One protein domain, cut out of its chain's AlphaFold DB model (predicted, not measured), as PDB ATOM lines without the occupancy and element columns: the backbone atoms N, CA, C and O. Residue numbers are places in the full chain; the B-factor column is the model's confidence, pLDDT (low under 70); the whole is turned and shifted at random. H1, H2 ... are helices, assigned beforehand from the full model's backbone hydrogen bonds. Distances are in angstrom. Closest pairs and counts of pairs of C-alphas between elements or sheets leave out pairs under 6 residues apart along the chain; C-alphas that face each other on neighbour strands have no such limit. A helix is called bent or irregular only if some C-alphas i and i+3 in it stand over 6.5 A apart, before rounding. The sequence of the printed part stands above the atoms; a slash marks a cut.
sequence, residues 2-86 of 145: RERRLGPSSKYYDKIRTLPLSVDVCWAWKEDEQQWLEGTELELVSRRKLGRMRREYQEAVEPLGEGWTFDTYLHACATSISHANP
ATOM      1  N   ARG A   2      11.957 -50.058 -89.239       94.06
ATOM      2  CA  ARG A   2      10.877 -49.745 -88.277       94.06
ATOM      3  C   ARG A   2      10.143 -48.425 -88.544       94.06
ATOM      4  O   ARG A   2       8.937 -48.435 -88.745       94.06
ATOM      5  N   GLU A   3      10.870 -47.307 -88.606       95.00
ATOM      6  CA  GLU A   3      10.270 -45.980 -88.834       95.00
ATOM      7  C   GLU A   3       9.552 -45.876 -90.188       95.00
ATOM      8  O   GLU A   3       8.516 -45.229 -90.290       95.00
ATOM      9  N   ARG A   4      10.036 -46.585 -91.218       92.06
ATOM     10  CA  ARG A   4       9.370 -46.647 -92.527       92.06
ATOM     11  C   ARG A   4       8.044 -47.420 -92.446       92.06
ATOM     12  O   ARG A   4       7.080 -46.999 -93.071       92.06
ATOM     13  N   ARG A   5       7.964 -48.489 -91.638       92.62
ATOM     14  CA  ARG A   5       6.719 -49.255 -91.403       92.62
ATOM     15  C   ARG A   5       5.646 -48.434 -90.683       92.62
ATOM     16  O   ARG A   5       4.468 -48.623 -90.952       92.62
ATOM     17  N   LEU A   6       6.043 -47.528 -89.787       95.06
ATOM     18  CA  LEU A   6       5.105 -46.646 -89.079       95.06
ATOM     19  C   LEU A   6       4.394 -45.649 -90.011       95.06
ATOM     20  O   LEU A   6       3.382 -45.072 -89.616       95.06
ATOM     21  N   GLY A   7       4.902 -45.438 -91.231       94.94
ATOM     22  CA  GLY A   7       4.283 -44.541 -92.202       94.94
ATOM     23  C   GLY A   7       4.088 -43.129 -91.628       94.94
ATOM     24  O   GLY A   7       4.981 -42.644 -90.926       94.94
ATOM     25  N   PRO A   8       2.935 -42.476 -91.877       97.38
ATOM     26  CA  PRO A   8       2.641 -41.127 -91.382       97.38
ATOM     27  C   PRO A   8       2.732 -40.949 -89.860       97.38
ATOM     28  O   PRO A   8       2.832 -39.823 -89.385       97.38
ATOM     29  N   SER A   9       2.706 -42.034 -89.081       97.81
ATOM     30  CA  SER A   9       2.859 -41.974 -87.624       97.81
ATOM     31  C   SER A   9       4.317 -41.844 -87.166       97.81
ATOM     32  O   SER A   9       4.559 -41.597 -85.984       97.81
ATOM     33  N   SER A  10       5.307 -42.012 -88.051       97.62
ATOM     34  CA  SER A  10       6.709 -41.748 -87.710       97.62
ATOM     35  C   SER A  10       6.984 -40.246 -87.674       97.62
ATOM     36  O   SER A  10       6.693 -39.525 -88.626       97.62
ATOM     37  N   LYS A  11       7.691 -39.783 -86.637       96.69
ATOM     38  CA  LYS A  11       8.239 -38.413 -86.595       96.69
ATOM     39  C   LYS A  11       9.251 -38.119 -87.714       96.69
ATOM     40  O   LYS A  11       9.609 -36.966 -87.919       96.69
ATOM     41  N   TYR A  12       9.736 -39.153 -88.404       95.06
ATOM     42  CA  TYR A  12      10.667 -39.052 -89.524       95.06
ATOM     43  C   TYR A  12       9.989 -39.301 -90.876       95.06
ATOM     44  O   TYR A  12      10.694 -39.459 -91.870       95.06
ATOM     45  N   TYR A  13       8.655 -39.362 -90.938       95.50
ATOM     46  CA  TYR A  13       7.923 -39.737 -92.150       95.50
ATOM     47  C   TYR A  13       8.330 -38.913 -93.381       95.50
ATOM     48  O   TYR A  13       8.724 -39.486 -94.400       95.50
ATOM     49  N   ASP A  14       8.324 -37.584 -93.260       94.38
ATOM     50  CA  ASP A  14       8.681 -36.690 -94.367       94.38
ATOM     51  C   ASP A  14      10.132 -36.875 -94.804       94.38
ATOM     52  O   ASP A  14      10.426 -36.911 -95.995       94.38
ATOM     53  N   LYS A  15      11.035 -37.088 -93.842       93.12
ATOM     54  CA  LYS A  15      12.441 -37.376 -94.121       93.12
ATOM     55  C   LYS A  15      12.609 -38.704 -94.861       93.12
ATOM     56  O   LYS A  15      13.303 -38.781 -95.868       93.12
ATOM     57  N   ILE A  16      11.956 -39.763 -94.401       93.81
ATOM     58  CA  ILE A  16      12.054 -41.095 -95.013       93.81
ATOM     59  C   ILE A  16      11.524 -41.091 -96.452       93.81
ATOM     60  O   ILE A  16      12.007 -41.875 -97.271       93.81
ATOM     61  N   ARG A  17      10.563 -40.213 -96.761       92.31
ATOM     62  CA  ARG A  17      10.048 -39.987 -98.119       92.31
ATOM     63  C   ARG A  17      11.049 -39.323 -99.063       92.31
ATOM     64  O   ARG A  17      10.876 -39.470-100.266       92.31
ATOM     65  N   THR A  18      12.054 -38.605 -98.558       92.19
ATOM     66  CA  THR A  18      13.116 -38.046 -99.413       92.19
ATOM     67  C   THR A  18      14.185 -39.077 -99.753       92.19
ATOM     68  O   THR A  18      14.972 -38.842-100.659       92.19
ATOM     69  N   LEU A  19      14.258 -40.184 -99.007       91.62
ATOM     70  CA  LEU A  19      15.213 -41.250 -99.284       91.62
ATOM     71  C   LEU A  19      14.751 -42.054-100.498       91.62
ATOM     72  O   LEU A  19      13.551 -42.334-100.625       91.62
ATOM     73  N   PRO A  20      15.683 -42.499-101.347       88.56
ATOM     74  CA  PRO A  20      15.325 -43.229-102.545       88.56
ATOM     75  C   PRO A  20      14.666 -44.581-102.223       88.56
ATOM     76  O   PRO A  20      14.821 -45.181-101.146       88.56
ATOM     77  N   LEU A  21      13.874 -45.055-103.183       85.50
ATOM     78  CA  LEU A  21      13.222 -46.365-103.123       85.50
ATOM     79  C   LEU A  21      14.158 -47.500-103.550       85.50
ATOM     80  O   LEU A  21      13.907 -48.642-103.183       85.50
ATOM     81  N   SER A  22      15.238 -47.170-104.258       85.50
ATOM     82  CA  SER A  22      16.325 -48.060-104.672       85.50
ATOM     83  C   SER A  22      17.648 -47.298-104.604       85.50
ATOM     84  O   SER A  22      17.683 -46.112-104.922       85.50
ATOM     85  N   VAL A  23      18.726 -47.960-104.198       90.50
ATOM     86  CA  VAL A  23      20.077 -47.384-104.206       90.50
ATOM     87  C   VAL A  23      20.976 -48.278-105.034       90.50
ATOM     88  O   VAL A  23      20.954 -49.497-104.869       90.50
ATOM     89  N   ASP A  24      21.759 -47.652-105.901       90.56
ATOM     90  CA  ASP A  24      22.574 -48.328-106.899       90.56
ATOM     91  C   ASP A  24      23.982 -48.643-106.372       90.56
ATOM     92  O   ASP A  24      24.982 -48.120-106.852       90.56
ATOM     93  N   VAL A  25      24.055 -49.469-105.324       94.88
ATOM     94  CA  VAL A  25      25.332 -49.983-104.805       94.88
ATOM     95  C   VAL A  25      25.615 -51.354-105.388       94.88
ATOM     96  O   VAL A  25      24.772 -52.254-105.334       94.88
ATOM     97  N   CYS A  26      26.837 -51.549-105.875       94.88
ATOM     98  CA  CYS A  26      27.159 -52.717-106.689       94.88
ATOM     99  C   CYS A  26      26.971 -54.069-106.011       94.88
ATOM    100  O   CYS A  26      26.755 -55.058-106.690       94.88
ATOM    101  N   TRP A  27      26.998 -54.148-104.684       95.38
ATOM    102  CA  TRP A  27      26.749 -55.390-103.945       95.38
ATOM    103  C   TRP A  27      25.260 -55.704-103.729       95.38
ATOM    104  O   TRP A  27      24.943 -56.775-103.209       95.38
ATOM    105  N   ALA A  28      24.358 -54.789-104.091       94.12
ATOM    106  CA  ALA A  28      22.906 -54.973-104.057       94.12
ATOM    107  C   ALA A  28      22.282 -55.107-105.460       94.12
ATOM    108  O   ALA A  28      21.074 -55.314-105.560       94.12
ATOM    109  N   TRP A  29      23.089 -55.006-106.522       93.44
ATOM    110  CA  TRP A  29      22.668 -55.259-107.902       93.44
ATOM    111  C   TRP A  29      22.128 -56.672-108.101       93.44
ATOM    112  O   TRP A  29      22.502 -57.600-107.368       93.44
ATOM    113  N   LYS A  30      21.287 -56.836-109.126       90.44
ATOM    114  CA  LYS A  30      20.751 -58.141-109.523       90.44
ATOM    115  C   LYS A  30      21.860 -59.061-110.025       90.44
ATOM    116  O   LYS A  30      22.930 -58.611-110.416       90.44
ATOM    117  N   GLU A  31      21.602 -60.367-110.020       87.75
ATOM    118  CA  GLU A  31      22.602 -61.385-110.379       87.75
ATOM    119  C   GLU A  31      23.200 -61.186-111.781       87.75
ATOM    120  O   GLU A  31      24.397 -61.390-111.966       87.75
ATOM    121  N   ASP A  32      22.401 -60.741-112.750       93.00
ATOM    122  CA  ASP A  32      22.848 -60.425-114.106       93.00
ATOM    123  C   ASP A  32      23.681 -59.138-114.182       93.00
ATOM    124  O   ASP A  32      24.570 -59.034-115.016       93.00
ATOM    125  N   GLU A  33      23.455 -58.167-113.307       92.81
ATOM    126  CA  GLU A  33      24.261 -56.942-113.222       92.81
ATOM    127  C   GLU A  33      25.581 -57.187-112.470       92.81
ATOM    128  O   GLU A  33      26.611 -56.598-112.798       92.81
ATOM    129  N   GLN A  34      25.601 -58.117-111.505       91.31
ATOM    130  CA  GLN A  34      26.821 -58.505-110.778       91.31
ATOM    131  C   GLN A  34      27.927 -59.021-111.710       91.31
ATOM    132  O   GLN A  34      29.107 -58.865-111.391       91.31
ATOM    133  N   GLN A  35      27.573 -59.603-112.863       93.69
ATOM    134  CA  GLN A  35      28.548 -60.101-113.841       93.69
ATOM    135  C   GLN A  35      29.420 -58.972-114.425       93.69
ATOM    136  O   GLN A  35      30.536 -59.215-114.874       93.69
ATOM    137  N   TRP A  36      28.957 -57.715-114.387       95.00
ATOM    138  CA  TRP A  36      29.741 -56.562-114.850       95.00
ATOM    139  C   TRP A  36      30.950 -56.261-113.963       95.00
ATOM    140  O   TRP A  36      31.844 -55.527-114.375       95.00
ATOM    141  N   LEU A  37      30.988 -56.822-112.751       95.38
ATOM    142  CA  LEU A  37      32.114 -56.674-111.836       95.38
ATOM    143  C   LEU A  37      33.206 -57.720-112.069       95.38
ATOM    144  O   LEU A  37      34.257 -57.607-111.442       95.38
ATOM    145  N   GLU A  38      32.989 -58.731-112.914       95.38
ATOM    146  CA  GLU A  38      33.948 -59.821-113.112       95.38
ATOM    147  C   GLU A  38      35.332 -59.305-113.529       95.38
ATOM    148  O   GLU A  38      35.479 -58.501-114.451       95.38
ATOM    149  N   GLY A  39      36.367 -59.749-112.812       95.19
ATOM    150  CA  GLY A  39      37.748 -59.318-113.049       95.19
ATOM    151  C   GLY A  39      38.089 -57.909-112.545       95.19
ATOM    152  O   GLY A  39      39.248 -57.500-112.642       95.19
ATOM    153  N   THR A  40      37.131 -57.177-111.973       95.50
ATOM    154  CA  THR A  40      37.386 -55.906-111.277       95.50
ATOM    155  C   THR A  40      37.778 -56.143-109.817       95.50
ATOM    156  O   THR A  40      37.521 -57.198-109.233       95.50
ATOM    157  N   GLU A  41      38.348 -55.125-109.170       92.25
ATOM    158  CA  GLU A  41      38.627 -55.162-107.728       92.25
ATOM    159  C   GLU A  41      37.358 -55.278-106.859       92.25
ATOM    160  O   GLU A  41      37.419 -55.752-105.720       92.25
ATOM    161  N   LEU A  42      36.197 -54.900-107.405       95.88
ATOM    162  CA  LEU A  42      34.920 -54.932-106.700       95.88
ATOM    163  C   LEU A  42      34.289 -56.324-106.654       95.88
ATOM    164  O   LEU A  42      33.513 -56.577-105.735       95.88
ATOM    165  N   GLU A  43      34.631 -57.251-107.558       95.19
ATOM    166  CA  GLU A  43      33.962 -58.561-107.661       95.19
ATOM    167  C   GLU A  43      33.919 -59.294-106.310       95.19
ATOM    168  O   GLU A  43      32.865 -59.669-105.780       95.19
ATOM    169  N   LEU A  44      35.098 -59.471-105.710       95.00
ATOM    170  CA  LEU A  44      35.251 -60.227-104.475       95.00
ATOM    171  C   LEU A  44      34.690 -59.462-103.273       95.00
ATOM    172  O   LEU A  44      34.127 -60.070-102.356       95.00
ATOM    173  N   VAL A  45      34.856 -58.138-103.260       95.38
ATOM    174  CA  VAL A  45      34.400 -57.271-102.168       95.38
ATOM    175  C   VAL A  45      32.873 -57.245-102.124       95.38
ATOM    176  O   VAL A  45      32.292 -57.483-101.058       95.38
ATOM    177  N   SER A  46      32.223 -57.075-103.273       95.81
ATOM    178  CA  SER A  46      30.767 -57.056-103.406       95.81
ATOM    179  C   SER A  46      30.141 -58.397-103.042       95.81
ATOM    180  O   SER A  46      29.236 -58.449-102.202       95.81
ATOM    181  N   ARG A  47      30.701 -59.514-103.532       94.31
ATOM    182  CA  ARG A  47      30.234 -60.865-103.170       94.31
ATOM    183  C   ARG A  47      30.347 -61.131-101.666       94.31
ATOM    184  O   ARG A  47      29.420 -61.659-101.044       94.31
ATOM    185  N   ARG A  48      31.465 -60.736-101.043       96.06
ATOM    186  CA  ARG A  48      31.668 -60.870 -99.587       96.06
ATOM    187  C   ARG A  48      30.698 -60.000 -98.791       96.06
ATOM    188  O   ARG A  48      30.187 -60.461 -97.767       96.06
ATOM    189  N   LYS A  49      30.438 -58.769 -99.241       96.81
ATOM    190  CA  LYS A  49      29.474 -57.852 -98.622       96.81
ATOM    191  C   LYS A  49      28.068 -58.443 -98.661       96.81
ATOM    192  O   LYS A  49      27.470 -58.561 -97.592       96.81
ATOM    193  N   LEU A  50      27.586 -58.899 -99.818       95.75
ATOM    194  CA  LEU A  50      26.265 -59.525 -99.949       95.75
ATOM    195  C   LEU A  50      26.127 -60.766 -99.052       95.75
ATOM    196  O   LEU A  50      25.155 -60.897 -98.306       95.75
ATOM    197  N   GLY A  51      27.140 -61.639 -99.044       96.75
ATOM    198  CA  GLY A  51      27.171 -62.805 -98.158       96.75
ATOM    199  C   GLY A  51      27.138 -62.439 -96.669       96.75
ATOM    200  O   GLY A  51      26.487 -63.123 -95.881       96.75
ATOM    201  N   ARG A  52      27.800 -61.343 -96.270       97.88
ATOM    202  CA  ARG A  52      27.736 -60.822 -94.894       97.88
ATOM    203  C   ARG A  52      26.348 -60.287 -94.551       97.88
ATOM    204  O   ARG A  52      25.855 -60.621 -93.483       97.88
ATOM    205  N   MET A  53      25.720 -59.515 -95.441       97.62
ATOM    206  CA  MET A  53      24.359 -59.006 -95.217       97.62
ATOM    207  C   MET A  53      23.361 -60.152 -95.052       97.62
ATOM    208  O   MET A  53      22.499 -60.089 -94.183       97.62
ATOM    209  N   ARG A  54      23.505 -61.234 -95.829       97.88
ATOM    210  CA  ARG A  54      22.644 -62.416 -95.697       97.88
ATOM    211  C   ARG A  54      22.769 -63.080 -94.325       97.88
ATOM    212  O   ARG A  54      21.748 -63.371 -93.714       97.88
ATOM    213  N   ARG A  55      23.999 -63.269 -93.832       98.38
ATOM    214  CA  ARG A  55      24.234 -63.819 -92.484       98.38
ATOM    215  C   ARG A  55      23.689 -62.907 -91.391       98.38
ATOM    216  O   ARG A  55      22.965 -63.375 -90.528       98.38
ATOM    217  N   GLU A  56      23.978 -61.609 -91.463       98.12
ATOM    218  CA  GLU A  56      23.496 -60.637 -90.472       98.12
ATOM    219  C   GLU A  56      21.962 -60.605 -90.416       98.12
ATOM    220  O   GLU A  56      21.380 -60.601 -89.332       98.12
ATOM    221  N   TYR A  57      21.300 -60.669 -91.573       98.31
ATOM    222  CA  TYR A  57      19.849 -60.790 -91.631       98.31
ATOM    223  C   TYR A  57      19.354 -62.054 -90.912       98.31
ATOM    224  O   TYR A  57      18.511 -61.945 -90.026       98.31
ATOM    225  N   GLN A  58      19.898 -63.227 -91.245       98.31
ATOM    226  CA  GLN A  58      19.481 -64.513 -90.667       98.31
ATOM    227  C   GLN A  58      19.743 -64.600 -89.157       98.31
ATOM    228  O   GLN A  58      18.938 -65.149 -88.411       98.31
ATOM    229  N   GLU A  59      20.871 -64.062 -88.697       98.12
ATOM    230  CA  GLU A  59      21.316 -64.192 -87.308       98.12
ATOM    231  C   GLU A  59      20.704 -63.134 -86.381       98.12
ATOM    232  O   GLU A  59      20.472 -63.418 -85.207       98.12
ATOM    233  N   ALA A  60      20.445 -61.920 -86.879       96.75
ATOM    234  CA  ALA A  60      20.088 -60.781 -86.030       96.75
ATOM    235  C   ALA A  60      18.753 -60.110 -86.377       96.75
ATOM    236  O   ALA A  60      18.145 -59.500 -85.498       96.75
ATOM    237  N   VAL A  61      18.288 -60.187 -87.628       96.81
ATOM    238  CA  VAL A  61      17.106 -59.434 -88.088       96.81
ATOM    239  C   VAL A  61      15.877 -60.326 -88.203       96.81
ATOM    240  O   VAL A  61      14.824 -59.995 -87.666       96.81
ATOM    241  N   GLU A  62      16.009 -61.466 -88.875       96.56
ATOM    242  CA  GLU A  62      14.953 -62.463 -89.041       96.56
ATOM    243  C   GLU A  62      14.402 -62.970 -87.694       96.56
ATOM    244  O   GLU A  62      13.175 -62.993 -87.538       96.56
ATOM    245  N   PRO A  63      15.232 -63.249 -86.662       97.44
ATOM    246  CA  PRO A  63      14.737 -63.704 -85.361       97.44
ATOM    247  C   PRO A  63      13.890 -62.675 -84.604       97.44
ATOM    248  O   PRO A  63      13.183 -63.045 -83.668       97.44
ATOM    249  N   LEU A  64      13.922 -61.394 -84.994       95.12
ATOM    250  CA  LEU A  64      13.080 -60.365 -84.375       95.12
ATOM    251  C   LEU A  64      11.590 -60.564 -84.693       95.12
ATOM    252  O   LEU A  64      10.747 -59.947 -84.046       95.12
ATOM    253  N   GLY A  65      11.248 -61.397 -85.685       89.44
ATOM    254  CA  GLY A  65       9.858 -61.734 -86.007       89.44
ATOM    255  C   GLY A  65       9.034 -60.551 -86.529       89.44
ATOM    256  O   GLY A  65       7.808 -60.584 -86.507       89.44
ATOM    257  N   GLU A  66       9.694 -59.493 -87.006       90.94
ATOM    258  CA  GLU A  66       9.055 -58.240 -87.429       90.94
ATOM    259  C   GLU A  66       8.487 -58.270 -88.863       90.94
ATOM    260  O   GLU A  66       7.949 -57.262 -89.339       90.94
ATOM    261  N   GLY A  67       8.603 -59.413 -89.553       91.88
ATOM    262  CA  GLY A  67       8.094 -59.631 -90.912       91.88
ATOM    263  C   GLY A  67       8.883 -58.917 -92.016       91.88
ATOM    264  O   GLY A  67       8.363 -58.728 -93.114       91.88
ATOM    265  N   TRP A  68      10.111 -58.473 -91.741       94.56
ATOM    266  CA  TRP A  68      10.987 -57.890 -92.761       94.56
ATOM    267  C   TRP A  68      11.590 -58.978 -93.643       94.56
ATOM    268  O   TRP A  68      11.977 -60.023 -93.139       94.56
ATOM    269  N   THR A  69      11.701 -58.714 -94.945       95.50
ATOM    270  CA  THR A  69      12.390 -59.597 -95.894       95.50
ATOM    271  C   THR A  69      13.875 -59.255 -95.990       95.50
ATOM    272  O   THR A  69      14.279 -58.129 -95.675       95.50
ATOM    273  N   PHE A  70      14.679 -60.190 -96.507       95.88
ATOM    274  CA  PHE A  70      16.085 -59.923 -96.817       95.88
ATOM    275  C   PHE A  70      16.248 -58.719 -97.755       95.88
ATOM    276  O   PHE A  70      17.082 -57.865 -97.485       95.88
ATOM    277  N   ASP A  71      15.402 -58.580 -98.780       93.75
ATOM    278  CA  ASP A  71      15.459 -57.444 -99.714       93.75
ATOM    279  C   ASP A  71      15.176 -56.105 -99.023       93.75
ATOM    280  O   ASP A  71      15.847 -55.107 -99.276       93.75
ATOM    281  N   THR A  72      14.215 -56.079 -98.090       93.44
ATOM    282  CA  THR A  72      13.914 -54.874 -97.299       93.44
ATOM    283  C   THR A  72      15.112 -54.467 -96.445       93.44
ATOM    284  O   THR A  72      15.418 -53.278 -96.311       93.44
ATOM    285  N   TYR A  73      15.787 -55.457 -95.861       95.88
ATOM    286  CA  TYR A  73      16.998 -55.251 -95.083       95.88
ATOM    287  C   TYR A  73      18.169 -54.796 -95.964       95.88
ATOM    288  O   TYR A  73      18.804 -53.790 -95.650       95.88
ATOM    289  N   LEU A  74      18.392 -55.453 -97.104       95.81
ATOM    290  CA  LEU A  74      19.441 -55.117 -98.062       95.81
ATOM    291  C   LEU A  74      19.283 -53.679 -98.573       95.81
ATOM    292  O   LEU A  74      20.245 -52.912 -98.543       95.81
ATOM    293  N   HIS A  75      18.059 -53.277 -98.931       94.19
ATOM    294  CA  HIS A  75      17.743 -51.902 -99.330       94.19
ATOM    295  C   HIS A  75      18.004 -50.894 -98.207       94.19
ATOM    296  O   HIS A  75      18.540 -49.808 -98.442       94.19
ATOM    297  N   ALA A  76      17.652 -51.236 -96.964       94.38
ATOM    298  CA  ALA A  76      17.941 -50.379 -95.819       94.38
ATOM    299  C   ALA A  76      19.453 -50.204 -95.617       94.38
ATOM    300  O   ALA A  76      19.902 -49.080 -95.412       94.38
ATOM    301  N   CYS A  77      20.239 -51.277 -95.738       95.62
ATOM    302  CA  CYS A  77      21.697 -51.213 -95.681       95.62
ATOM    303  C   CYS A  77      22.285 -50.366 -96.816       95.62
ATOM    304  O   CYS A  77      23.201 -49.583 -96.567       95.62
ATOM    305  N   ALA A  78      21.758 -50.505 -98.035       95.75
ATOM    306  CA  ALA A  78      22.199 -49.750 -99.205       95.75
ATOM    307  C   ALA A  78      21.905 -48.252 -99.036       95.75
ATOM    308  O   ALA A  78      22.775 -47.408 -99.228       95.75
ATOM    309  N   THR A  79      20.705 -47.921 -98.557       95.06
ATOM    310  CA  THR A  79      20.324 -46.542 -98.215       95.06
ATOM    311  C   THR A  79      21.200 -45.978 -97.101       95.06
ATOM    312  O   THR A  79      21.621 -44.827 -97.159       95.06
ATOM    313  N   SER A  80      21.501 -46.775 -96.076       93.94
ATOM    314  CA  SER A  80      22.367 -46.340 -94.984       93.94
ATOM    315  C   SER A  80      23.792 -46.052 -95.441       93.94
ATOM    316  O   SER A  80      24.332 -45.041 -95.019       93.94
ATOM    317  N   ILE A  81      24.406 -46.887 -96.284       93.50
ATOM    318  CA  ILE A  81      25.802 -46.657 -96.689       93.50
ATOM    319  C   ILE A  81      25.958 -45.427 -97.599       93.50
ATOM    320  O   ILE A  81      26.936 -44.702 -97.451       93.50
ATOM    321  N   SER A  82      24.960 -45.155 -98.443       93.00
ATOM    322  CA  SER A  82      24.973 -44.040 -99.406       93.00
ATOM    323  C   SER A  82      24.610 -42.690 -98.785       93.00
ATOM    324  O   SER A  82      25.068 -41.655 -99.256       93.00
ATOM    325  N   HIS A  83      23.778 -42.677 -97.736       93.75
ATOM    326  CA  HIS A  83      23.190 -41.436 -97.205       93.75
ATOM    327  C   HIS A  83      23.546 -41.150 -95.740       93.75
ATOM    328  O   HIS A  83      23.363 -40.023 -95.272       93.75
ATOM    329  N   ALA A  84      24.018 -42.137 -94.968       92.81
ATOM    330  CA  ALA A  84      24.445 -41.870 -93.599       92.81
ATOM    331  C   ALA A  84      25.802 -41.170 -93.611       92.81
ATOM    332  O   ALA A  84      26.794 -41.690 -94.116       92.81
ATOM    333  N   ASN A  85      25.861 -39.995 -92.996       89.81
ATOM    334  CA  ASN A  85      27.087 -39.228 -92.930       89.81
ATOM    335  C   ASN A  85      27.943 -39.698 -91.733       89.81
ATOM    336  O   ASN A  85      27.503 -39.564 -90.580       89.81
ATOM    337  N   PRO A  86      29.159 -40.233 -91.960       87.50
ATOM    338  CA  PRO A  86      29.989 -40.776 -90.886       87.50
ATOM    339  C   PRO A  86      30.512 -39.690 -89.938       87.50
ATOM    340  O   PRO A  86      30.669 -39.946 -88.745       87.50
TER     341      PRO A  86
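AT A GLANCE: This is residues 2 to 86 of the 145 residues of the protein "SET domain-containing protein" of Guillardia theta (strain CCMP2712) (UniProt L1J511). A loose, open frame: long helix H4 makes one side, H5 folds back from it through the middle, and small H1 and H2 sit at one end, H3 at the other. The printed part has 85 residues with five named helices, H1 to H5, no named strand: all helix. It is only just loose, close to compact, radius of gyration of the C-alphas 14.5 A, spanning 46 by 29 by 26 A.

IN THESE COORDINATES: H1, residues 2 to 5, begins at C-alpha 2 (10.877, -49.745, -88.277). H2 is residues 13 to 18, H3 31 to 37. H4, residues 42 to 64, 31.7 A, has a kink of 38 degrees near residue 58 and is only just irregular: C-alphas 59 and 62 are 6.8 A apart. H5, residues 70 to 83, 19.8 A, ends at C-alpha 83 (23.190, -41.436, -97.205).

HOW THE PARTS SIT: H1 and H2 only just touch, with 3 pairs of C-alphas within 8 A, the closest those of Arg 4 and Ile 16, 6.6 A. H3 and H4 are close but not clearly touching; their closest C-alphas, of Leu 37 and Glu 43, are 4.9 A apart. H4 touches H5 with residues 53 to 57 alone, at a steep tilt of 60 degrees, opposite ways, closest at the C-alphas of Tyr 57 and Phe 70, 6.5 A. Every O i to N i+4 pair is within hydrogen-bond range in H2 and H5, 16 of 19 in H4, 0 of 3 in H3, where 2 of 4 O i to N i+3 pairs are; H1 is too short for such a pair.

THE WHOLE: The two farthest C-alphas, of Ser 9 and Gly 39, are 46.5 A apart. The printed part has no cut, the link from H2 to H3 is long, and no printed residue is under 70 in pLDDT.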